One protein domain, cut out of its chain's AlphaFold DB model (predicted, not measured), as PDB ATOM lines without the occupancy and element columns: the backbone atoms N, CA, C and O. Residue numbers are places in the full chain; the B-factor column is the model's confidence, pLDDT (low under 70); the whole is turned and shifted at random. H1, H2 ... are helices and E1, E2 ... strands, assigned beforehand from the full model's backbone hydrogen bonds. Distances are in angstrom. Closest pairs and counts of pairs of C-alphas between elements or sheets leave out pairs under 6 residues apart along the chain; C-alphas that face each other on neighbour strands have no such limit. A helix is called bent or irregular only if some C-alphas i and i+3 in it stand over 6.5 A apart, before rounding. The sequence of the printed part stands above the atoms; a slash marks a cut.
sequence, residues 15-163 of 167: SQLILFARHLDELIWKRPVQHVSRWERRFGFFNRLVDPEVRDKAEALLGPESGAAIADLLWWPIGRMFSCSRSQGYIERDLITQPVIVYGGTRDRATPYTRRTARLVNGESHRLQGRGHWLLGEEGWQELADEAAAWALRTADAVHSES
ATOM      1  N   SER A  15     -47.344 -12.436  30.284       82.38
ATOM      2  CA  SER A  15     -46.338 -13.442  29.938       82.38
ATOM      3  C   SER A  15     -44.900 -13.003  30.227       82.38
ATOM      4  O   SER A  15     -44.093 -13.840  30.612       82.38
ATOM      5  N   GLN A  16     -44.579 -11.716  30.085       82.12
ATOM      6  CA  GLN A  16     -43.261 -11.175  30.423       82.12
ATOM      7  C   GLN A  16     -43.055 -11.123  31.937       82.12
ATOM      8  O   GLN A  16     -41.979 -11.466  32.411       82.12
ATOM      9  N   LEU A  17     -44.094 -10.752  32.698       82.25
ATOM     10  CA  LEU A  17     -44.047 -10.807  34.162       82.25
ATOM     11  C   LEU A  17     -43.743 -12.229  34.638       82.25
ATOM     12  O   LEU A  17     -42.878 -12.414  35.483       82.25
ATOM     13  N   ILE A  18     -44.393 -13.234  34.046       85.25
ATOM     14  CA  ILE A  18     -44.106 -14.645  34.327       85.25
ATOM     15  C   ILE A  18     -42.666 -15.012  33.937       85.25
ATOM     16  O   ILE A  18     -41.968 -15.647  34.723       85.25
ATOM     17  N   LEU A  19     -42.227 -14.625  32.735       84.31
ATOM     18  CA  LEU A  19     -40.915 -14.987  32.188       84.31
ATOM     19  C   LEU A  19     -39.749 -14.423  33.014       84.31
ATOM     20  O   LEU A  19     -38.697 -15.049  33.082       84.31
ATOM     21  N   PHE A  20     -39.940 -13.260  33.641       81.50
ATOM     22  CA  PHE A  20     -38.880 -12.533  34.338       81.50
ATOM     23  C   PHE A  20     -39.078 -12.409  35.855       81.50
ATOM     24  O   PHE A  20     -38.238 -11.816  36.528       81.50
ATOM     25  N   ALA A  21     -40.128 -13.010  36.425       84.38
ATOM     26  CA  ALA A  21     -40.393 -12.976  37.868       84.38
ATOM     27  C   ALA A  21     -39.233 -13.526  38.715       84.38
ATOM     28  O   ALA A  21     -39.020 -13.078  39.838       84.38
ATOM     29  N   ARG A  22     -38.481 -14.499  38.191       84.81
ATOM     30  CA  ARG A  22     -37.331 -15.093  38.888       84.81
ATOM     31  C   ARG A  22     -36.061 -14.249  38.804       84.81
ATOM     32  O   ARG A  22     -35.147 -14.508  39.573       84.81
ATOM     33  N   HIS A  23     -36.038 -13.262  37.911       83.00
ATOM     34  CA  HIS A  23     -34.866 -12.444  37.596       83.00
ATOM     35  C   HIS A  23     -34.980 -11.024  38.166       83.00
ATOM     36  O   HIS A  23     -34.256 -10.122  37.764       83.00
ATOM     37  N   LEU A  24     -35.941 -10.770  39.065       80.38
ATOM     38  CA  LEU A  24     -36.221  -9.418  39.559       80.38
ATOM     39  C   LEU A  24     -35.006  -8.774  40.244       80.38
ATOM     40  O   LEU A  24     -34.822  -7.573  40.081       80.38
ATOM     41  N   ASP A  25     -34.174  -9.537  40.964       79.81
ATOM     42  CA  ASP A  25     -32.957  -8.999  41.592       79.81
ATOM     43  C   ASP A  25     -31.960  -8.527  40.528       79.81
ATOM     44  O   ASP A  25     -31.528  -7.374  40.536       79.81
ATOM     45  N   GLU A  26     -31.662  -9.381  39.549       79.00
ATOM     46  CA  GLU A  26     -30.773  -9.059  38.437       79.00
ATOM     47  C   GLU A  26     -31.267  -7.831  37.681       79.00
ATOM     48  O   GLU A  26     -30.479  -6.970  37.301       79.00
ATOM     49  N   LEU A  27     -32.577  -7.709  37.504       75.25
ATOM     50  CA  LEU A  27     -33.183  -6.619  36.761       75.25
ATOM     51  C   LEU A  27     -33.204  -5.301  37.542       75.25
ATOM     52  O   LEU A  27     -32.868  -4.258  36.979       75.25
ATOM     53  N   ILE A  28     -33.526  -5.338  38.838       74.75
ATOM     54  CA  ILE A  28     -33.469  -4.169  39.730       74.75
ATOM     55  C   ILE A  28     -32.040  -3.624  39.786       74.75
ATOM     56  O   ILE A  28     -31.829  -2.414  39.684       74.75
ATOM     57  N   TRP A  29     -31.052  -4.514  39.880       72.31
ATOM     58  CA  TRP A  29     -29.638  -4.145  39.939       72.31
ATOM     59  C   TRP A  29     -28.962  -4.052  38.570       72.31
ATOM     60  O   TRP A  29     -27.752  -3.830  38.508       72.31
ATOM     61  N   LYS A  30     -29.718  -4.217  37.476       72.06
ATOM     62  CA  LYS A  30     -29.229  -4.213  36.086       72.06
ATOM     63  C   LYS A  30     -28.023  -5.141  35.850       72.06
ATOM     64  O   LYS A  30     -27.179  -4.869  34.997       72.06
ATOM     65  N   ARG A  31     -27.929  -6.232  36.610       77.19
ATOM     66  CA  ARG A  31     -26.921  -7.287  36.460       77.19
ATOM     67  C   ARG A  31     -27.279  -8.171  35.265       77.19
ATOM     68  O   ARG A  31     -28.455  -8.283  34.932       77.19
ATOM     69  N   PRO A  32     -26.306  -8.819  34.608       76.38
ATOM     70  CA  PRO A  32     -26.627  -9.775  33.560       76.38
ATOM     71  C   PRO A  32     -27.502 -10.908  34.108       76.38
ATOM     72  O   PRO A  32     -27.217 -11.452  35.175       76.38
ATOM     73  N   VAL A  33     -28.539 -11.280  33.359       78.69
ATOM     74  CA  VAL A  33     -29.340 -12.474  33.622       78.69
ATOM     75  C   VAL A  33     -28.528 -13.664  33.125       78.69
ATOM     76  O   VAL A  33     -28.511 -13.981  31.937       78.69
ATOM     77  N   GLN A  34     -27.784 -14.274  34.045       66.75
ATOM     78  CA  GLN A  34     -26.800 -15.311  33.726       66.75
ATOM     79  C   GLN A  34     -27.455 -16.613  33.247       66.75
ATOM     80  O   GLN A  34     -26.898 -17.303  32.397       66.75
ATOM     81  N   HIS A  35     -28.639 -16.955  33.773       69.81
ATOM     82  CA  HIS A  35     -29.261 -18.256  33.524       69.81
ATOM     83  C   HIS A  35     -30.782 -18.178  33.413       69.81
ATOM     84  O   HIS A  35     -31.504 -18.302  34.401       69.81
ATOM     85  N   VAL A  36     -31.281 -18.082  32.182       80.62
ATOM     86  CA  VAL A  36     -32.690 -18.364  31.901       80.62
ATOM     87  C   VAL A  36     -32.902 -19.881  31.961       80.62
ATOM     88  O   VAL A  36     -32.269 -20.661  31.239       80.62
ATOM     89  N   SER A  37     -33.792 -20.331  32.841       86.62
ATOM     90  CA  SER A  37     -34.104 -21.749  33.014       86.62
ATOM     91  C   SER A  37     -34.612 -22.373  31.710       86.62
ATOM     92  O   SER A  37     -35.142 -21.704  30.822       86.62
ATOM     93  N   ARG A  38     -34.486 -23.699  31.579       88.25
ATOM     94  CA  ARG A  38     -35.009 -24.427  30.406       88.25
ATOM     95  C   ARG A  38     -36.505 -24.173  30.196       88.25
ATOM     96  O   ARG A  38     -36.960 -24.045  29.065       88.25
ATOM     97  N   TRP A  39     -37.266 -24.085  31.287       90.62
ATOM     98  CA  TRP A  39     -38.692 -23.792  31.219       90.62
ATOM     99  C   TRP A  39     -38.952 -22.384  30.679       90.62
ATOM    100  O   TRP A  39     -39.728 -22.248  29.741       90.62
ATOM    101  N   GLU A  40     -38.270 -21.358  31.196       89.69
ATOM    102  CA  GLU A  40     -38.418 -19.969  30.732       89.69
ATOM    103  C   GLU A  40     -38.054 -19.838  29.247       89.69
ATOM    104  O   GLU A  40     -38.814 -19.253  28.474       89.69
ATOM    105  N   ARG A  41     -36.956 -20.479  28.816       89.62
ATOM    106  CA  ARG A  41     -36.538 -20.514  27.406       89.62
ATOM    107  C   ARG A  41     -37.636 -21.061  26.495       89.62
ATOM    108  O   ARG A  41     -37.983 -20.445  25.488       89.62
ATOM    109  N   ARG A  42     -38.240 -22.184  26.883       91.38
ATOM    110  CA  ARG A  42     -39.323 -22.840  26.135       91.38
ATOM    111  C   ARG A  42     -40.654 -22.115  26.239       91.38
ATOM    112  O   ARG A  42     -41.444 -22.150  25.307       91.38
ATOM    113  N   PHE A  43     -40.928 -21.480  27.369       91.62
ATOM    114  CA  PHE A  43     -42.162 -20.744  27.583       91.62
ATOM    115  C   PHE A  43     -42.175 -19.429  26.803       91.62
ATOM    116  O   PHE A  43     -43.214 -19.103  26.228       91.62
ATOM    117  N   GLY A  44     -41.061 -18.694  26.811       88.75
ATOM    118  CA  GLY A  44     -40.937 -17.350  26.250       88.75
ATOM    119  C   GLY A  44     -40.435 -17.330  24.810       88.75
ATOM    120  O   GLY A  44     -41.158 -16.884  23.922       88.75
ATOM    121  N   PHE A  45     -39.211 -17.815  24.591       89.75
ATOM    122  CA  PHE A  45     -38.471 -17.621  23.338       89.75
ATOM    123  C   PHE A  45     -38.743 -18.721  22.303       89.75
ATOM    124  O   PHE A  45     -38.898 -18.445  21.115       89.75
ATOM    125  N   PHE A  46     -38.861 -19.970  22.759       93.31
ATOM    126  CA  PHE A  46     -38.934 -21.155  21.898       93.31
ATOM    127  C   PHE A  46     -40.284 -21.877  21.937       93.31
ATOM    128  O   PHE A  46     -40.380 -23.067  21.639       93.31
ATOM    129  N   ASN A  47     -41.354 -21.173  22.306       92.50
ATOM    130  CA  ASN A  47     -42.673 -21.764  22.548       92.50
ATOM    131  C   ASN A  47     -43.353 -22.369  21.313       92.50
ATOM    132  O   ASN A  47     -44.362 -23.068  21.449       92.50
ATOM    133  N   ARG A  48     -42.829 -22.088  20.117       94.25
ATOM    134  CA  ARG A  48     -43.326 -22.602  18.838       94.25
ATOM    135  C   ARG A  48     -42.297 -23.406  18.042       94.25
ATOM    136  O   ARG A  48     -42.654 -23.896  16.978       94.25
ATOM    137  N   LEU A  49     -41.091 -23.638  18.571       91.31
ATOM    138  CA  LEU A  49     -40.186 -24.630  17.985       91.31
ATOM    139  C   LEU A  49     -40.644 -26.038  18.363       91.31
ATOM    140  O   LEU A  49     -40.513 -26.474  19.513       91.31
ATOM    141  N   VAL A  50     -41.223 -26.721  17.375       86.31
ATOM    142  CA  VAL A  50     -41.764 -28.077  17.516       86.31
ATOM    143  C   VAL A  50     -40.640 -29.112  17.492       86.31
ATOM    144  O   VAL A  50     -40.649 -30.012  18.329       86.31
ATOM    145  N   ASP A  51     -39.661 -28.944  16.597       89.25
ATOM    146  CA  ASP A  51     -38.510 -29.838  16.468       89.25
ATOM    147  C   ASP A  51     -37.615 -29.771  17.727       89.25
ATOM    148  O   ASP A  51     -37.036 -28.716  18.028       89.25
ATOM    149  N   PRO A  52     -37.492 -30.877  18.488       88.94
ATOM    150  CA  PRO A  52     -36.667 -30.922  19.685       88.94
ATOM    151  C   PRO A  52     -35.178 -30.697  19.424       88.94
ATOM    152  O   PRO A  52     -34.535 -30.063  20.257       88.94
ATOM    153  N   GLU A  53     -34.631 -31.182  18.307       90.12
ATOM    154  CA  GLU A  53     -33.209 -31.036  17.991       90.12
ATOM    155  C   GLU A  53     -32.868 -29.593  17.648       90.12
ATOM    156  O   GLU A  53     -31.886 -29.049  18.155       90.12
ATOM    157  N   VAL A  54     -33.688 -28.954  16.808       89.31
ATOM    158  CA  VAL A  54     -33.512 -27.537  16.454       89.31
ATOM    159  C   VAL A  54     -33.646 -26.675  17.702       89.31
ATOM    160  O   VAL A  54     -32.819 -25.794  17.939       89.31
ATOM    161  N   ARG A  55     -34.645 -26.959  18.544       90.88
ATOM    162  CA  ARG A  55     -34.842 -26.236  19.799       90.88
ATOM    163  C   ARG A  55     -33.671 -26.412  20.757       90.88
ATOM    164  O   ARG A  55     -33.216 -25.422  21.310       90.88
ATOM    165  N   ASP A  56     -33.187 -27.633  20.966       90.81
ATOM    166  CA  ASP A  56     -32.090 -27.888  21.904       90.81
ATOM    167  C   ASP A  56     -30.768 -27.274  21.391       90.81
ATOM    168  O   ASP A  56     -30.006 -26.716  22.183       90.81
ATOM    169  N   LYS A  57     -30.535 -27.259  20.067       89.81
ATOM    170  CA  LYS A  57     -29.427 -26.514  19.440       89.81
ATOM    171  C   LYS A  57     -29.560 -25.004  19.661       89.81
ATOM    172  O   LYS A  57     -28.594 -24.368  20.067       89.81
ATOM    173  N   ALA A  58     -30.745 -24.433  19.447       88.94
ATOM    174  CA  ALA A  58     -30.990 -23.009  19.681       88.94
ATOM    175  C   ALA A  58     -30.855 -22.639  21.170       88.94
ATOM    176  O   ALA A  58     -30.268 -21.616  21.514       88.94
ATOM    177  N   GLU A  59     -31.332 -23.505  22.067       88.88
ATOM    178  CA  GLU A  59     -31.182 -23.370  23.516       88.88
ATOM    179  C   GLU A  59     -29.712 -23.343  23.956       88.88
ATOM    180  O   GLU A  59     -29.408 -22.664  24.938       88.88
ATOM    181  N   ALA A  60     -28.824 -24.065  23.264       88.31
ATOM    182  CA  ALA A  60     -27.389 -24.113  23.549       88.31
ATOM    183  C   ALA A  60     -26.624 -22.861  23.082       88.31
ATOM    184  O   ALA A  60     -25.527 -22.607  23.573       88.31
ATOM    185  N   LEU A  61     -27.195 -22.078  22.162       86.12
ATOM    186  CA  LEU A  61     -26.610 -20.819  21.687       86.12
ATOM    187  C   LEU A  61     -26.900 -19.634  22.615       86.12
ATOM    188  O   LEU A  61     -26.296 -18.576  22.459       86.12
ATOM    189  N   LEU A  62     -27.827 -19.787  23.564       83.50
ATOM    190  CA  LEU A  62     -28.161 -18.719  24.500       83.50
ATOM    191  C   LEU A  62     -27.038 -18.518  25.519       83.50
ATOM    192  O   LEU A  62     -26.669 -19.437  26.250       83.50
ATOM    193  N   GLY A  63     -26.533 -17.289  25.577       80.44
ATOM    194  CA  GLY A  63     -25.592 -16.831  26.590       80.44
ATOM    195  C   GLY A  63     -26.267 -15.998  27.684       80.44
ATOM    196  O   GLY A  63     -27.494 -15.879  27.717       80.44
ATOM    197  N   PRO A  64     -25.467 -15.407  28.585       80.50
ATOM    198  CA  PRO A  64     -25.948 -14.413  29.536       80.50
ATOM    199  C   PRO A  64     -26.593 -13.225  28.818       80.50
ATOM    200  O   PRO A  64     -25.998 -12.646  27.908       80.50
ATOM    201  N   GLU A  65     -27.782 -12.833  29.263       77.19
ATOM    202  CA  GLU A  65     -28.515 -11.694  28.709       77.19
ATOM    203  C   GLU A  65     -28.282 -10.424  29.530       77.19
ATOM    204  O   GLU A  65     -28.060 -10.462  30.742       77.19
ATOM    205  N   SER A  66     -28.369  -9.261  28.888       74.75
ATOM    206  CA  SER A  66     -28.263  -7.978  29.590       74.75
ATOM    207  C   SER A  66     -29.518  -7.728  30.429       74.75
ATOM    208  O   SER A  66     -30.566  -7.344  29.905       74.75
ATOM    209  N   GLY A  67     -29.421  -7.874  31.754       73.75
ATOM    210  CA  GLY A  67     -30.522  -7.508  32.647       73.75
ATOM    211  C   GLY A  67     -30.847  -6.018  32.586       73.75
ATOM    212  O   GLY A  67     -31.989  -5.649  32.813       73.75
ATOM    213  N   ALA A  68     -29.910  -5.158  32.170       71.50
ATOM    214  CA  ALA A  68     -30.211  -3.762  31.861       71.50
ATOM    215  C   ALA A  68     -31.179  -3.621  30.670       71.50
ATOM    216  O   ALA A  68     -32.107  -2.820  30.737       71.50
ATOM    217  N   ALA A  69     -31.003  -4.413  29.607       71.62
ATOM    218  CA  ALA A  69     -31.886  -4.392  28.438       71.62
ATOM    219  C   ALA A  69     -33.278  -4.962  28.762       71.62
ATOM    220  O   ALA A  69     -34.297  -4.395  28.368       71.62
ATOM    221  N   ILE A  70     -33.331  -6.046  29.539       74.50
ATOM    222  CA  ILE A  70     -34.594  -6.625  30.013       74.50
ATOM    223  C   ILE A  70     -35.284  -5.672  31.004       74.50
ATOM    224  O   ILE A  70     -36.505  -5.505  30.960       74.50
ATOM    225  N   ALA A  71     -34.522  -4.998  31.870       74.69
ATOM    226  CA  ALA A  71     -35.070  -4.029  32.805       74.69
ATOM    227  C   ALA A  71     -35.664  -2.819  32.074       74.69
ATOM    228  O   ALA A  71     -36.758  -2.362  32.398       74.69
ATOM    229  N   ASP A  72     -34.991  -2.348  31.028       71.56
ATOM    230  CA  ASP A  72     -35.529  -1.322  30.144       71.56
ATOM    231  C   ASP A  72     -36.815  -1.783  29.445       71.56
ATOM    232  O   ASP A  72     -37.742  -0.991  29.309       71.56
ATOM    233  N   LEU A  73     -36.922  -3.054  29.045       70.12
ATOM    234  CA  LEU A  73     -38.139  -3.606  28.441       70.12
ATOM    235  C   LEU A  73     -39.324  -3.653  29.425       70.12
ATOM    236  O   LEU A  73     -40.457  -3.378  29.028       70.12
ATOM    237  N   LEU A  74     -39.077  -4.014  30.688       70.06
ATOM    238  CA  LEU A  74     -40.111  -4.264  31.702       70.06
ATOM    239  C   LEU A  74     -40.503  -3.024  32.515       70.06
ATOM    240  O   LEU A  74     -41.686  -2.813  32.784       70.06
ATOM    241  N   TRP A  75     -39.527  -2.203  32.908       65.31
ATOM    242  CA  TRP A  75     -39.721  -1.046  33.786       65.31
ATOM    243  C   TRP A  75     -39.670   0.288  33.046       65.31
ATOM    244  O   TRP A  75     -39.674   1.311  33.717       65.31
ATOM    245  N   TRP A  76     -39.680   0.339  31.710       59.72
ATOM    246  CA  TRP A  76     -39.620   1.602  30.953       59.72
ATOM    247  C   TRP A  76     -40.464   2.770  31.514       59.72
ATOM    248  O   TRP A  76     -39.901   3.853  31.703       59.72
ATOM    249  N   PRO A  77     -41.773   2.612  31.828       54.75
ATOM    250  CA  PRO A  77     -42.565   3.734  32.340       54.75
ATOM    251  C   PRO A  77     -42.080   4.236  33.711       54.75
ATOM    252  O   PRO A  77     -42.192   5.425  33.997       54.75
ATOM    253  N   ILE A  78     -41.491   3.357  34.527       55.81
ATOM    254  CA  ILE A  78     -40.928   3.669  35.848       55.81
ATOM    255  C   ILE A  78     -39.497   4.216  35.692       55.81
ATOM    256  O   ILE A  78     -39.159   5.247  36.262       55.81
ATOM    257  N   GLY A  79     -38.670   3.599  34.849       54.38
ATOM    258  CA  GLY A  79     -37.311   4.041  34.537       54.38
ATOM    259  C   GLY A  79     -37.268   5.457  33.964       54.38
ATOM    260  O   GLY A  79     -36.396   6.229  34.345       54.38
ATOM    261  N   ARG A  80     -38.251   5.848  33.141       51.69
ATOM    262  CA  ARG A  80     -38.404   7.231  32.653       51.69
ATOM    263  C   ARG A  80     -38.802   8.218  33.758       51.69
ATOM    264  O   ARG A  80     -38.448   9.389  33.675       51.69
ATOM    265  N   MET A  81     -39.547   7.760  34.764       50.25
ATOM    266  CA  MET A  81     -39.980   8.584  35.896       50.25
ATOM    267  C   MET A  81     -38.841   8.833  36.897       50.25
ATOM    268  O   MET A  81     -38.818   9.887  37.527       50.25
ATOM    269  N   PHE A  82     -37.888   7.899  37.018       45.44
ATOM    270  CA  PHE A  82     -36.842   7.929  38.050       45.44
ATOM    271  C   PHE A  82     -35.390   8.001  37.527       45.44
ATOM    272  O   PHE A  82     -34.475   8.120  38.340       45.44
ATOM    273  N   SER A  83     -35.122   7.928  36.213       43.88
ATOM    274  CA  SER A  83     -33.752   7.848  35.673       43.88
ATOM    275  C   SER A  83     -33.520   8.690  34.407       43.88
ATOM    276  O   SER A  83     -34.225   8.569  33.408       43.88
ATOM    277  N   CYS A  84     -32.465   9.511  34.440       39.47
ATOM    278  CA  CYS A  84     -32.026  10.452  33.399       39.47
ATOM    279  C   CYS A  84     -31.224   9.815  32.238       39.47
ATOM    280  O   CYS A  84     -30.478  10.518  31.557       39.47
ATOM    281  N   SER A  85     -31.322   8.501  32.012       49.41
ATOM    282  CA  SER A  85     -30.539   7.805  30.976       49.41
ATOM    283  C   SER A  85     -31.381   7.492  29.741       49.41
ATOM    284  O   SER A  85     -32.545   7.107  29.852       49.41
ATOM    285  N   ARG A  86     -30.779   7.609  28.548       56.97
ATOM    286  CA  ARG A  86     -31.379   7.104  27.301       56.97
ATOM    287  C   ARG A  86     -31.560   5.592  27.444       56.97
ATOM    288  O   ARG A  86     -30.626   4.898  27.838       56.97
ATOM    289  N   SER A  87     -32.765   5.104  27.158       63.22
ATOM    290  CA  SER A  87     -33.046   3.666  27.126       63.22
ATOM    291  C   SER A  87     -32.151   2.965  26.100       63.22
ATOM    292  O   SER A  87     -31.857   3.540  25.052       63.22
ATOM    293  N   GLN A  88     -31.783   1.710  26.352       64.25
ATOM    294  CA  GLN A  88     -31.078   0.864  25.386       64.25
ATOM    295  C   GLN A  88     -31.889   0.620  24.101       64.25
ATOM    296  O   GLN A  88     -31.310   0.349  23.058       64.25
ATOM    297  N   GLY A  89     -33.218   0.775  24.148       64.69
ATOM    298  CA  GLY A  89     -34.105   0.748  22.978       64.69
ATOM    299  C   GLY A  89     -34.442   2.135  22.419       64.69
ATOM    300  O   GLY A  89     -35.489   2.308  21.783       64.69
ATOM    301  N   TYR A  90     -33.643   3.161  22.733       72.00
ATOM    302  CA  TYR A  90     -33.857   4.507  22.210       72.00
ATOM    303  C   TYR A  90     -33.615   4.532  20.703       72.00
ATOM    304  O   TYR A  90     -32.550   4.145  20.231       72.00
ATOM    305  N   ILE A  91     -34.586   5.066  19.964       71.38
ATOM    306  CA  ILE A  91     -34.461   5.322  18.533       71.38
ATOM    307  C   ILE A  91     -34.970   6.735  18.265       71.38
ATOM    308  O   ILE A  91     -36.023   7.145  18.765       71.38
ATOM    309  N   GLU A  92     -34.191   7.488  17.495       80.25
ATOM    310  CA  GLU A  92     -34.566   8.814  17.024       80.25
ATOM    311  C   GLU A  92     -35.427   8.664  15.772       80.25
ATOM    312  O   GLU A  92     -34.934   8.346  14.695       80.25
ATOM    313  N   ARG A  93     -36.741   8.820  15.938       78.38
ATOM    314  CA  ARG A  93     -37.724   8.521  14.885       78.38
ATOM    315  C   ARG A  93     -37.535   9.340  13.626       78.38
ATOM    316  O   ARG A  93     -37.741   8.816  12.542       78.38
ATOM    317  N   ASP A  94     -37.128  10.593  13.788       84.56
ATOM    318  CA  ASP A  94     -36.946  11.523  12.677       84.56
ATOM    319  C   ASP A  94     -35.756  11.113  11.785       84.56
ATOM    320  O   ASP A  94     -35.652  11.573  10.653       84.56
ATOM    321  N   LEU A  95     -34.890  10.203  12.260       87.75
ATOM    322  CA  LEU A  95     -33.816   9.595  11.468       87.75
ATOM    323  C   LEU A  95     -34.257   8.328  10.718       87.75
ATOM    324  O   LEU A  95     -33.494   7.799   9.911       87.75
ATOM    325  N   ILE A  96     -35.464   7.812  10.971       89.00
ATOM    326  CA  ILE A  96     -36.019   6.670  10.238       89.00
ATOM    327  C   ILE A  96     -36.704   7.211   8.986       89.00
ATOM    328  O   ILE A  96     -37.896   7.504   8.980       89.00
ATOM    329  N   THR A  97     -35.920   7.363   7.925       90.25
ATOM    330  CA  THR A  97     -36.393   7.873   6.629       90.25
ATOM    331  C   THR A  97     -36.789   6.761   5.656       90.25
ATOM    332  O   THR A  97     -37.402   7.028   4.628       90.25
ATOM    333  N   GLN A  98     -36.448   5.512   5.978       91.50
ATOM    334  CA  GLN A  98     -36.655   4.357   5.106       91.50
ATOM    335  C   GLN A  98     -37.982   3.690   5.469       91.50
ATOM    336  O   GLN A  98     -38.327   3.659   6.654       91.50
ATOM    337  N   PRO A  99     -38.708   3.105   4.503       95.06
ATOM    338  CA  PRO A  99     -39.843   2.250   4.818       95.06
ATOM    339  C   PRO A  99     -39.433   1.116   5.765       95.06
ATOM    340  O   PRO A  99     -38.387   0.489   5.593       95.06
ATOM    341  N   VAL A 100     -40.268   0.842   6.767       95.31
ATOM    342  CA  VAL A 100     -40.024  -0.210   7.759       95.31
ATOM    343  C   VAL A 100     -41.237  -1.122   7.841       95.31
ATOM    344  O   VAL A 100     -42.364  -0.649   7.958       95.31
ATOM    345  N   ILE A 101     -40.995  -2.429   7.877       96.50
ATOM    346  CA  ILE A 101     -41.981  -3.434   8.263       96.50
ATOM    347  C   ILE A 101     -41.538  -4.122   9.551       96.50
ATOM    348  O   ILE A 101     -40.363  -4.437   9.745       96.50
ATOM    349  N   VAL A 102     -42.484  -4.348  10.457       95.31
ATOM    350  CA  VAL A 102     -42.245  -5.029  11.730       95.31
ATOM    351  C   VAL A 102     -43.054  -6.313  11.774       95.31
ATOM    352  O   VAL A 102     -44.287  -6.280  11.835       95.31
ATOM    353  N   TYR A 103     -42.350  -7.441  11.813       96.06
ATOM    354  CA  TYR A 103     -42.938  -8.765  11.982       96.06
ATOM    355  C   TYR A 103     -43.021  -9.154  13.458       96.06
ATOM    356  O   TYR A 103     -42.178  -8.787  14.274       96.06
ATOM    357  N   GLY A 104     -44.045  -9.920  13.820       95.00
ATOM    358  CA  GLY A 104     -44.087 -10.569  15.126       95.00
ATOM    359  C   GLY A 104     -45.222 -11.566  15.266       95.00
ATOM    360  O   GLY A 104     -46.293 -11.415  14.672       95.00
ATOM    361  N   GLY A 105     -44.980 -12.605  16.056       95.06
ATOM    362  CA  GLY A 105     -45.924 -13.694  16.237       95.06
ATOM    363  C   GLY A 105     -47.095 -13.339  17.149       95.06
ATOM    364  O   GLY A 105     -46.957 -12.625  18.143       95.06
ATOM    365  N   THR A 106     -48.288 -13.862  16.855       94.94
ATOM    366  CA  THR A 106     -49.448 -13.664  17.740       94.94
ATOM    367  C   THR A 106     -49.388 -14.465  19.035       94.94
ATOM    368  O   THR A 106     -50.166 -14.182  19.946       94.94
ATOM    369  N   ARG A 107     -48.450 -15.409  19.139       94.44
ATOM    370  CA  ARG A 107     -48.151 -16.188  20.343       94.44
ATOM    371  C   ARG A 107     -46.793 -15.832  20.951       94.44
ATOM    372  O   ARG A 107     -46.320 -16.586  21.800       94.44
ATOM    373  N   ASP A 108     -46.169 -14.726  20.546       92.94
ATOM    374  CA  ASP A 108     -44.970 -14.217  21.216       92.94
ATOM    375  C   ASP A 108     -45.297 -13.888  22.683       92.94
ATOM    376  O   ASP A 108     -46.250 -13.166  22.984       92.94
ATOM    377  N   ARG A 109     -44.526 -14.468  23.605       90.81
ATOM    378  CA  ARG A 109     -44.658 -14.267  25.053       90.81
ATOM    379  C   ARG A 109     -43.567 -13.370  25.629       90.81
ATOM    380  O   ARG A 109     -43.752 -12.868  26.739       90.81
ATOM    381  N   ALA A 110     -42.480 -13.157  24.893       85.94
ATOM    382  CA  ALA A 110     -41.335 -12.360  25.300       85.94
ATOM    383  C   ALA A 110     -41.437 -10.909  24.811       85.94
ATOM    384  O   ALA A 110     -41.137 -10.009  25.588       85.94
ATOM    385  N   THR A 111     -41.916 -10.645  23.588       84.31
ATOM    386  CA  THR A 111     -42.027  -9.284  23.013       84.31
ATOM    387  C   THR A 111     -43.315  -9.044  22.198       84.31
ATOM    388  O   THR A 111     -43.258  -8.714  21.012       84.31
ATOM    389  N   PRO A 112     -44.517  -9.118  22.804       86.12
ATOM    390  CA  PRO A 112     -45.802  -9.031  22.091       86.12
ATOM    391  C   PRO A 112     -46.205  -7.602  21.650       86.12
ATOM    392  O   PRO A 112     -47.347  -7.177  21.836       86.12
ATOM    393  N   TYR A 113     -45.289  -6.825  21.061       85.69
ATOM    394  CA  TYR A 113     -45.460  -5.384  20.814       85.69
ATOM    395  C   TYR A 113     -45.423  -4.954  19.344       85.69
ATOM    396  O   TYR A 113     -45.442  -3.756  19.074       85.69
ATOM    397  N   THR A 114     -45.478  -5.888  18.393       90.50
ATOM    398  CA  THR A 114     -45.357  -5.657  16.936       90.50
ATOM    399  C   THR A 114     -46.086  -4.411  16.425       90.50
ATOM    400  O   THR A 114     -45.468  -3.519  15.854       90.50
ATOM    401  N   ARG A 115     -47.403  -4.296  16.673       90.38
ATOM    402  CA  ARG A 115     -48.205  -3.147  16.203       90.38
ATOM    403  C   ARG A 115     -47.723  -1.831  16.780       90.38
ATOM    404  O   ARG A 115     -47.811  -0.800  16.127       90.38
ATOM    405  N   ARG A 116     -47.309  -1.850  18.045       83.88
ATOM    406  CA  ARG A 116     -46.810  -0.645  18.681       83.88
ATOM    407  C   ARG A 116     -45.488  -0.275  18.050       83.88
ATOM    408  O   ARG A 116     -45.409   0.837  17.566       83.88
ATOM    409  N   THR A 117     -44.521  -1.189  18.025       85.31
ATOM    410  CA  THR A 117     -43.205  -0.970  17.419       85.31
ATOM    411  C   THR A 117     -43.342  -0.369  16.022       85.31
ATOM    412  O   THR A 117     -42.779   0.693  15.787       85.31
ATOM    413  N   ALA A 118     -44.204  -0.940  15.171       91.25
ATOM    414  CA  ALA A 118     -44.530  -0.403  13.847       91.25
ATOM    415  C   ALA A 118     -45.020   1.057  13.890       91.25
ATOM    416  O   ALA A 118     -44.473   1.916  13.211       91.25
ATOM    417  N   ARG A 119     -45.978   1.388  14.766       88.38
ATOM    418  CA  ARG A 119     -46.438   2.779  14.955       88.38
ATOM    419  C   ARG A 119     -45.339   3.720  15.445       88.38
ATOM    420  O   ARG A 119     -45.414   4.912  15.177       88.38
ATOM    421  N   LEU A 120     -44.365   3.234  16.217       82.00
ATOM    422  CA  LEU A 120     -43.269   4.078  16.701       82.00
ATOM    423  C   LEU A 120     -42.286   4.419  15.573       82.00
ATOM    424  O   LEU A 120     -41.719   5.503  15.603       82.00
ATOM    425  N   VAL A 121     -42.124   3.534  14.589       87.31
ATOM    426  CA  VAL A 121     -41.256   3.733  13.414       87.31
ATOM    427  C   VAL A 121     -42.002   4.253  12.183       87.31
ATOM    428  O   VAL A 121     -41.420   4.280  11.110       87.31
ATOM    429  N   ASN A 122     -43.284   4.624  12.307       90.12
ATOM    430  CA  ASN A 122     -44.167   4.929  11.167       90.12
ATOM    431  C   ASN A 122     -44.165   3.836  10.076       90.12
ATOM    432  O   ASN A 122     -44.298   4.128   8.893       90.12
ATOM    433  N   GLY A 123     -44.003   2.579  10.484       93.19
ATOM    434  CA  GLY A 123     -43.891   1.429   9.598       93.19
ATOM    435  C   GLY A 123     -45.140   0.554   9.559       93.19
ATOM    436  O   GLY A 123     -46.110   0.743  10.299       93.19
ATOM    437  N   GLU A 124     -45.074  -0.465   8.712       95.81
ATOM    438  CA  GLU A 124     -46.085  -1.504   8.576       95.81
ATOM    439  C   GLU A 124     -45.970  -2.537   9.703       95.81
ATOM    440  O   GLU A 124     -44.881  -2.881  10.163       95.81
ATOM    441  N   SER A 125     -47.108  -3.060  10.170       95.81
ATOM    442  CA  SER A 125     -47.127  -4.133  11.168       95.81
ATOM    443  C   SER A 125     -47.656  -5.419  10.560       95.81
ATOM    444  O   SER A 125     -48.827  -5.468  10.180       95.81
ATOM    445  N   HIS A 126     -46.855  -6.480  10.586       96.00
ATOM    446  CA  HIS A 126     -47.258  -7.794  10.114       96.00
ATOM    447  C   HIS A 126     -47.296  -8.790  11.281       96.00
ATOM    448  O   HIS A 126     -46.275  -9.191  11.843       96.00
ATOM    449  N   ARG A 127     -48.509  -9.178  11.695       95.38
ATOM    450  CA  ARG A 127     -48.713 -10.115  12.809       95.38
ATOM    451  C   ARG A 127     -48.957 -11.526  12.298       95.38
ATOM    452  O   ARG A 127     -50.050 -11.829  11.829       95.38
ATOM    453  N   LEU A 128     -47.975 -12.395  12.492       95.25
ATOM    454  CA  LEU A 128     -48.002 -13.760  11.988       95.25
ATOM    455  C   LEU A 128     -48.814 -14.664  12.919       95.25
ATOM    456  O   LEU A 128     -48.485 -14.833  14.101       95.25
ATOM    457  N   GLN A 129     -49.902 -15.235  12.403       94.94
ATOM    458  CA  GLN A 129     -50.820 -16.027  13.215       94.94
ATOM    459  C   GLN A 129     -50.184 -17.335  13.681       94.94
ATOM    460  O   GLN A 129     -49.580 -18.067  12.908       94.94
ATOM    461  N   GLY A 130     -50.317 -17.635  14.975       93.94
ATOM    462  CA  GLY A 130     -49.830 -18.887  15.558       93.94
ATOM    463  C   GLY A 130     -48.312 -18.969  15.757       93.94
ATOM    464  O   GLY A 130     -47.863 -19.934  16.387       93.94
ATOM    465  N   ARG A 131     -47.560 -17.964  15.293       95.19
ATOM    466  CA  ARG A 131     -46.107 -17.844  15.457       95.19
ATOM    467  C   ARG A 131     -45.722 -17.304  16.834       95.19
ATOM    468  O   ARG A 131     -46.504 -16.580  17.458       95.19
ATOM    469  N   GLY A 132     -44.549 -17.690  17.312       94.50
ATOM    470  CA  GLY A 132     -43.972 -17.357  18.608       94.50
ATOM    471  C   GLY A 132     -42.984 -16.198  18.527       94.50
ATOM    472  O   GLY A 132     -43.163 -15.268  17.741       94.50
ATOM    473  N   HIS A 133     -41.979 -16.234  19.400       93.94
ATOM    474  CA  HIS A 133     -40.948 -15.201  19.478       93.94
ATOM    475  C   HIS A 133     -39.837 -15.406  18.438       93.94
ATOM    476  O   HIS A 133     -39.479 -14.481  17.715       93.94
ATOM    477  N   TRP A 134     -39.315 -16.631  18.322       93.44
ATOM    478  CA  TRP A 134     -38.224 -16.948  17.401       93.44
ATOM    479  C   TRP A 134     -38.744 -17.334  16.009       93.44
ATOM    480  O   TRP A 134     -38.702 -18.495  15.606       93.44
ATOM    481  N   LEU A 135     -39.205 -16.341  15.247       93.56
ATOM    482  CA  LEU A 135     -39.830 -16.545  13.932       93.56
ATOM    483  C   LEU A 135     -38.952 -17.321  12.936       93.56
ATOM    484  O   LEU A 135     -39.443 -18.218  12.261       93.56
ATOM    485  N   LEU A 136     -37.652 -17.010  12.878       90.88
ATOM    486  CA  LEU A 136     -36.699 -17.599  11.920       90.88
ATOM    487  C   LEU A 136     -36.262 -19.037  12.256       90.88
ATOM    488  O   LEU A 136     -35.450 -19.620  11.549       90.88
ATOM    489  N   GLY A 137     -36.755 -19.592  13.361       89.50
ATOM    490  CA  GLY A 137     -36.469 -20.956  13.806       89.50
ATOM    491  C   GLY A 137     -37.706 -21.849  13.769       89.50
ATOM    492  O   GLY A 137     -37.620 -23.032  14.083       89.50
ATOM    493  N   GLU A 138     -38.865 -21.291  13.422       92.56
ATOM    494  CA  GLU A 138     -40.115 -22.033  13.330       92.56
ATOM    495  C   GLU A 138     -40.257 -22.723  11.972       92.56
ATOM    496  O   GLU A 138     -39.730 -22.276  10.961       92.56
ATOM    497  N   GLU A 139     -41.018 -23.811  11.928       91.31
ATOM    498  CA  GLU A 139     -41.323 -24.520  10.685       91.31
ATOM    499  C   GLU A 139     -41.955 -23.588   9.636       91.31
ATOM    500  O   GLU A 139     -42.888 -22.845   9.941       91.31
ATOM    501  N   GLY A 140     -41.462 -23.603   8.398       90.75
ATOM    502  CA  GLY A 140     -41.945 -22.704   7.344       90.75
ATOM    503  C   GLY A 140     -41.492 -21.249   7.507       90.75
ATOM    504  O   GLY A 140     -42.120 -20.349   6.961       90.75
ATOM    505  N   TRP A 141     -40.418 -20.983   8.259       93.56
ATOM    506  CA  TRP A 141     -39.799 -19.652   8.317       93.56
ATOM    507  C   TRP A 141     -39.302 -19.162   6.946       93.56
ATOM    508  O   TRP A 141     -39.157 -17.959   6.749       93.56
ATOM    509  N   GLN A 142     -39.058 -20.075   6.003       95.56
ATOM    510  CA  GLN A 142     -38.657 -19.757   4.635       95.56
ATOM    511  C   GLN A 142     -39.718 -18.912   3.922       95.56
ATOM    512  O   GLN A 142     -39.368 -17.930   3.284       95.56
ATOM    513  N   GLU A 143     -41.005 -19.209   4.124       93.81
ATOM    514  CA  GLU A 143     -42.105 -18.415   3.554       93.81
ATOM    515  C   GLU A 143     -42.077 -16.972   4.073       93.81
ATOM    516  O   GLU A 143     -42.281 -16.028   3.316       93.81
ATOM    517  N   LEU A 144     -41.765 -16.791   5.361       94.88
ATOM    518  CA  LEU A 144     -41.585 -15.468   5.956       94.88
ATOM    519  C   LEU A 144     -40.364 -14.746   5.368       94.88
ATOM    520  O   LEU A 144     -40.410 -13.536   5.157       94.88
ATOM    521  N   ALA A 145     -39.267 -15.467   5.126       95.75
ATOM    522  CA  ALA A 145     -38.075 -14.897   4.509       95.75
ATOM    523  C   ALA A 145     -38.353 -14.449   3.064       95.75
ATOM    524  O   ALA A 145     -37.987 -13.331   2.696       95.75
ATOM    525  N   ASP A 146     -39.059 -15.271   2.288       96.62
ATOM    526  CA  ASP A 146     -39.470 -14.962   0.918       96.62
ATOM    527  C   ASP A 146     -40.439 -13.772   0.881       96.62
ATOM    528  O   ASP A 146     -40.276 -12.858   0.069       96.62
ATOM    529  N   GLU A 147     -41.412 -13.721   1.799       95.31
ATOM    530  CA  GLU A 147     -42.328 -12.585   1.944       95.31
ATOM    531  C   GLU A 147     -41.569 -11.292   2.269       95.31
ATOM    532  O   GLU A 147     -41.802 -10.260   1.632       95.31
ATOM    533  N   ALA A 148     -40.632 -11.344   3.221       95.81
ATOM    534  CA  ALA A 148     -39.827 -10.193   3.612       95.81
ATOM    535  C   ALA A 148     -38.932  -9.703   2.464       95.81
ATOM    536  O   ALA A 148     -38.843  -8.494   2.235       95.81
ATOM    537  N   ALA A 149     -38.321 -10.620   1.710       96.88
ATOM    538  CA  ALA A 149     -37.527 -10.288   0.532       96.88
ATOM    539  C   ALA A 149     -38.391  -9.645  -0.564       96.88
ATOM    540  O   ALA A 149     -38.039  -8.599  -1.109       96.88
ATOM    541  N   ALA A 150     -39.563 -10.220  -0.843       96.88
ATOM    542  CA  ALA A 150     -40.487  -9.686  -1.834       96.88
ATOM    543  C   ALA A 150     -41.037  -8.305  -1.429       96.88
ATOM    544  O   ALA A 150     -41.191  -7.432  -2.283       96.88
ATOM    545  N   TRP A 151     -41.321  -8.085  -0.139       96.88
ATOM    546  CA  TRP A 151     -41.698  -6.769   0.382       96.88
ATOM    547  C   TRP A 151     -40.569  -5.752   0.194       96.88
ATOM    548  O   TRP A 151     -40.831  -4.653  -0.293       96.88
ATOM    549  N   ALA A 152     -39.323  -6.124   0.504       95.81
ATOM    550  CA  ALA A 152     -38.176  -5.231   0.375       95.81
ATOM    551  C   ALA A 152     -37.954  -4.789  -1.079       95.81
ATOM    552  O   ALA A 152     -37.776  -3.601  -1.329       95.81
ATOM    553  N   LEU A 153     -38.038  -5.721  -2.035       96.94
ATOM    554  CA  LEU A 153     -37.882  -5.425  -3.463       96.94
ATOM    555  C   LEU A 153     -38.979  -4.487  -3.978       96.94
ATOM    556  O   LEU A 153     -38.670  -3.424  -4.506       96.94
ATOM    557  N   ARG A 154     -40.258  -4.814  -3.738       96.56
ATOM    558  CA  ARG A 154     -41.376  -3.952  -4.168       96.56
ATOM    559  C   ARG A 154     -41.296  -2.552  -3.566       96.56
ATOM    560  O   ARG A 154     -41.642  -1.572  -4.217       96.56
ATOM    561  N   THR A 155     -40.867  -2.468  -2.312       95.88
ATOM    562  CA  THR A 155     -40.724  -1.198  -1.599       95.88
ATOM    563  C   THR A 155     -39.573  -0.371  -2.161       95.88
ATOM    564  O   THR A 155     -39.725   0.834  -2.343       95.88
ATOM    565  N   ALA A 156     -38.445  -1.006  -2.484       92.44
ATOM    566  CA  ALA A 156     -37.321  -0.339  -3.132       92.44
ATOM    567  C   ALA A 156     -37.708   0.210  -4.515       92.44
ATOM    568  O   ALA A 156     -37.419   1.370  -4.804       92.44
ATOM    569  N   ASP A 157     -38.426  -0.577  -5.323       92.31
ATOM    570  CA  ASP A 157     -38.897  -0.159  -6.649       92.31
ATOM    571  C   ASP A 157     -39.860   1.036  -6.568       92.31
ATOM    572  O   ASP A 157     -39.763   1.981  -7.357       92.31
ATOM    573  N   ALA A 158     -40.773   1.029  -5.590       90.06
ATOM    574  CA  ALA A 158     -41.713   2.125  -5.362       90.06
ATOM    575  C   ALA A 158     -40.994   3.422  -4.956       90.06
ATOM    576  O   ALA A 158     -41.233   4.470  -5.556       90.06
ATOM    577  N   VAL A 159     -40.067   3.344  -3.994       89.00
ATOM    578  CA  VAL A 159     -39.267   4.499  -3.551       89.00
ATOM    579  C   VAL A 159     -38.411   5.045  -4.694       89.00
ATOM    580  O   VAL A 159     -38.302   6.261  -4.856       89.00
ATOM    581  N   HIS A 160     -37.828   4.166  -5.512       87.50
ATOM    582  CA  HIS A 160     -37.060   4.581  -6.680       87.50
ATOM    583  C   HIS A 160     -37.938   5.332  -7.691       87.50
ATOM    584  O   HIS A 160     -37.586   6.436  -8.102       87.50
ATOM    585  N   SER A 161     -39.119   4.793  -8.005       85.44
ATOM    586  CA  SER A 161     -40.067   5.394  -8.954       85.44
ATOM    587  C   SER A 161     -40.589   6.764  -8.499       85.44
ATOM    588  O   SER A 161     -40.794   7.653  -9.320       85.44
ATOM    589  N   GLU A 162     -40.806   6.964  -7.196       82.56
ATOM    590  CA  GLU A 162     -41.228   8.258  -6.634       82.56
ATOM    591  C   GLU A 162     -40.112   9.313  -6.637       82.56
ATOM    592  O   GLU A 162     -40.398  10.512  -6.612       82.56
ATOM    593  N   SER A 163     -38.849   8.879  -6.665       78.44
ATOM    594  CA  SER A 163     -37.683   9.765  -6.683       78.44
ATOM    595  C   SER A 163     -37.314  10.282  -8.078       78.44
ATOM    596  O   SER A 163     -36.562  11.256  -8.183       78.44
TER     597      SER A 163
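AT A GLANCE: This is residues 15 to 163 of the 167 residues of the protein "Hypothetical protein" of Emiliania huxleyi (UniProt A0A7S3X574). A row of four short helices, in the order H3, H2, H1, H4 in space, makes one edge of a flat domain, and the long helix H6 makes the opposite edge. Between these edges is a small pair of parallel strands, E1 and E2, with H5 packed on it. The printed part has 149 residues with six named helices and two named strands, in the order H1 H2 H3 H4 E1 H5 E2 H6, and its class is mostly helix. It is only just compact, close to loose, with a radius of gyration of the C-alphas of 17.5 A, and the C-alphas span 53 by 44 by 22 A.

HOW THE PARTS SIT: H1, residues 15 to 28, touches H2, residues 38 to 45, with its residues 15 to 19 alone; the closest C-alphas, of Leu 19 and Glu 40, are 5.8 A apart. Their steep tilt of 68 degrees, opposite ways, is only just short of about perpendicular. H3, residues 52 to 60, is close to H2 but not clearly touching, with C-alphas 41 and 59 7.2 A apart. H4, residues 67 to 82, touches H1 with its residues 67 to 74 alone, about perpendicular at 83 degrees; the closest C-alphas, of Leu 27 and Gly 67, are 5.0 A apart. E1, residues 101 to 105, and E2, residues 124 to 128, are parallel neighbours at 22 degrees, with N 102 and O 124 2.8 A apart and N 126 and O 102 2.9 A apart, both within hydrogen-bond range. Between them in the chain is H5, residues 114 to 120; E1, H5 and E2 form a strand-helix-strand unit, two parallel strands joined through a helix, with a right-handed crossover. The closest C-alphas of H5 and E2, of Arg 115 and Ser 125, are 5.2 A apart. H6, residues 141 to 163, touches no helix, but E1 and H6 are near each other. In H2, H3, H5 and H6 every O i to N i+4 pair is within hydrogen-bond range; in H1 5 of 10 are, in H4 9 of 12.

IN THESE COORDINATES: H1 begins at C-alpha 15 (-46.338, -13.442, 29.938) and is 18.6 A long; it is irregular, with C-alphas 22 and 25 8.0 A apart. H4, 17.5 A long, is irregular too, with C-alphas 74 and 77 8.4 A apart and a kink of 95 degrees near residue 75. E1 begins at C-alpha 101 (-41.981, -3.434, 8.263). H6, 33.1 A long, ends at C-alpha 163 (-37.683, 9.765, -6.683).

THE WHOLE: The two C-alphas farthest apart, of Asp 25 and Ser 161, are 53.0 A apart. The printed part has no cut. The links from H4 to E1, 18 residues, and from E2 to H6, 12 residues, are long. The mean pLDDT of the printed part is 84.0, and residues 34 to 35 and 75 to 89 are under 70.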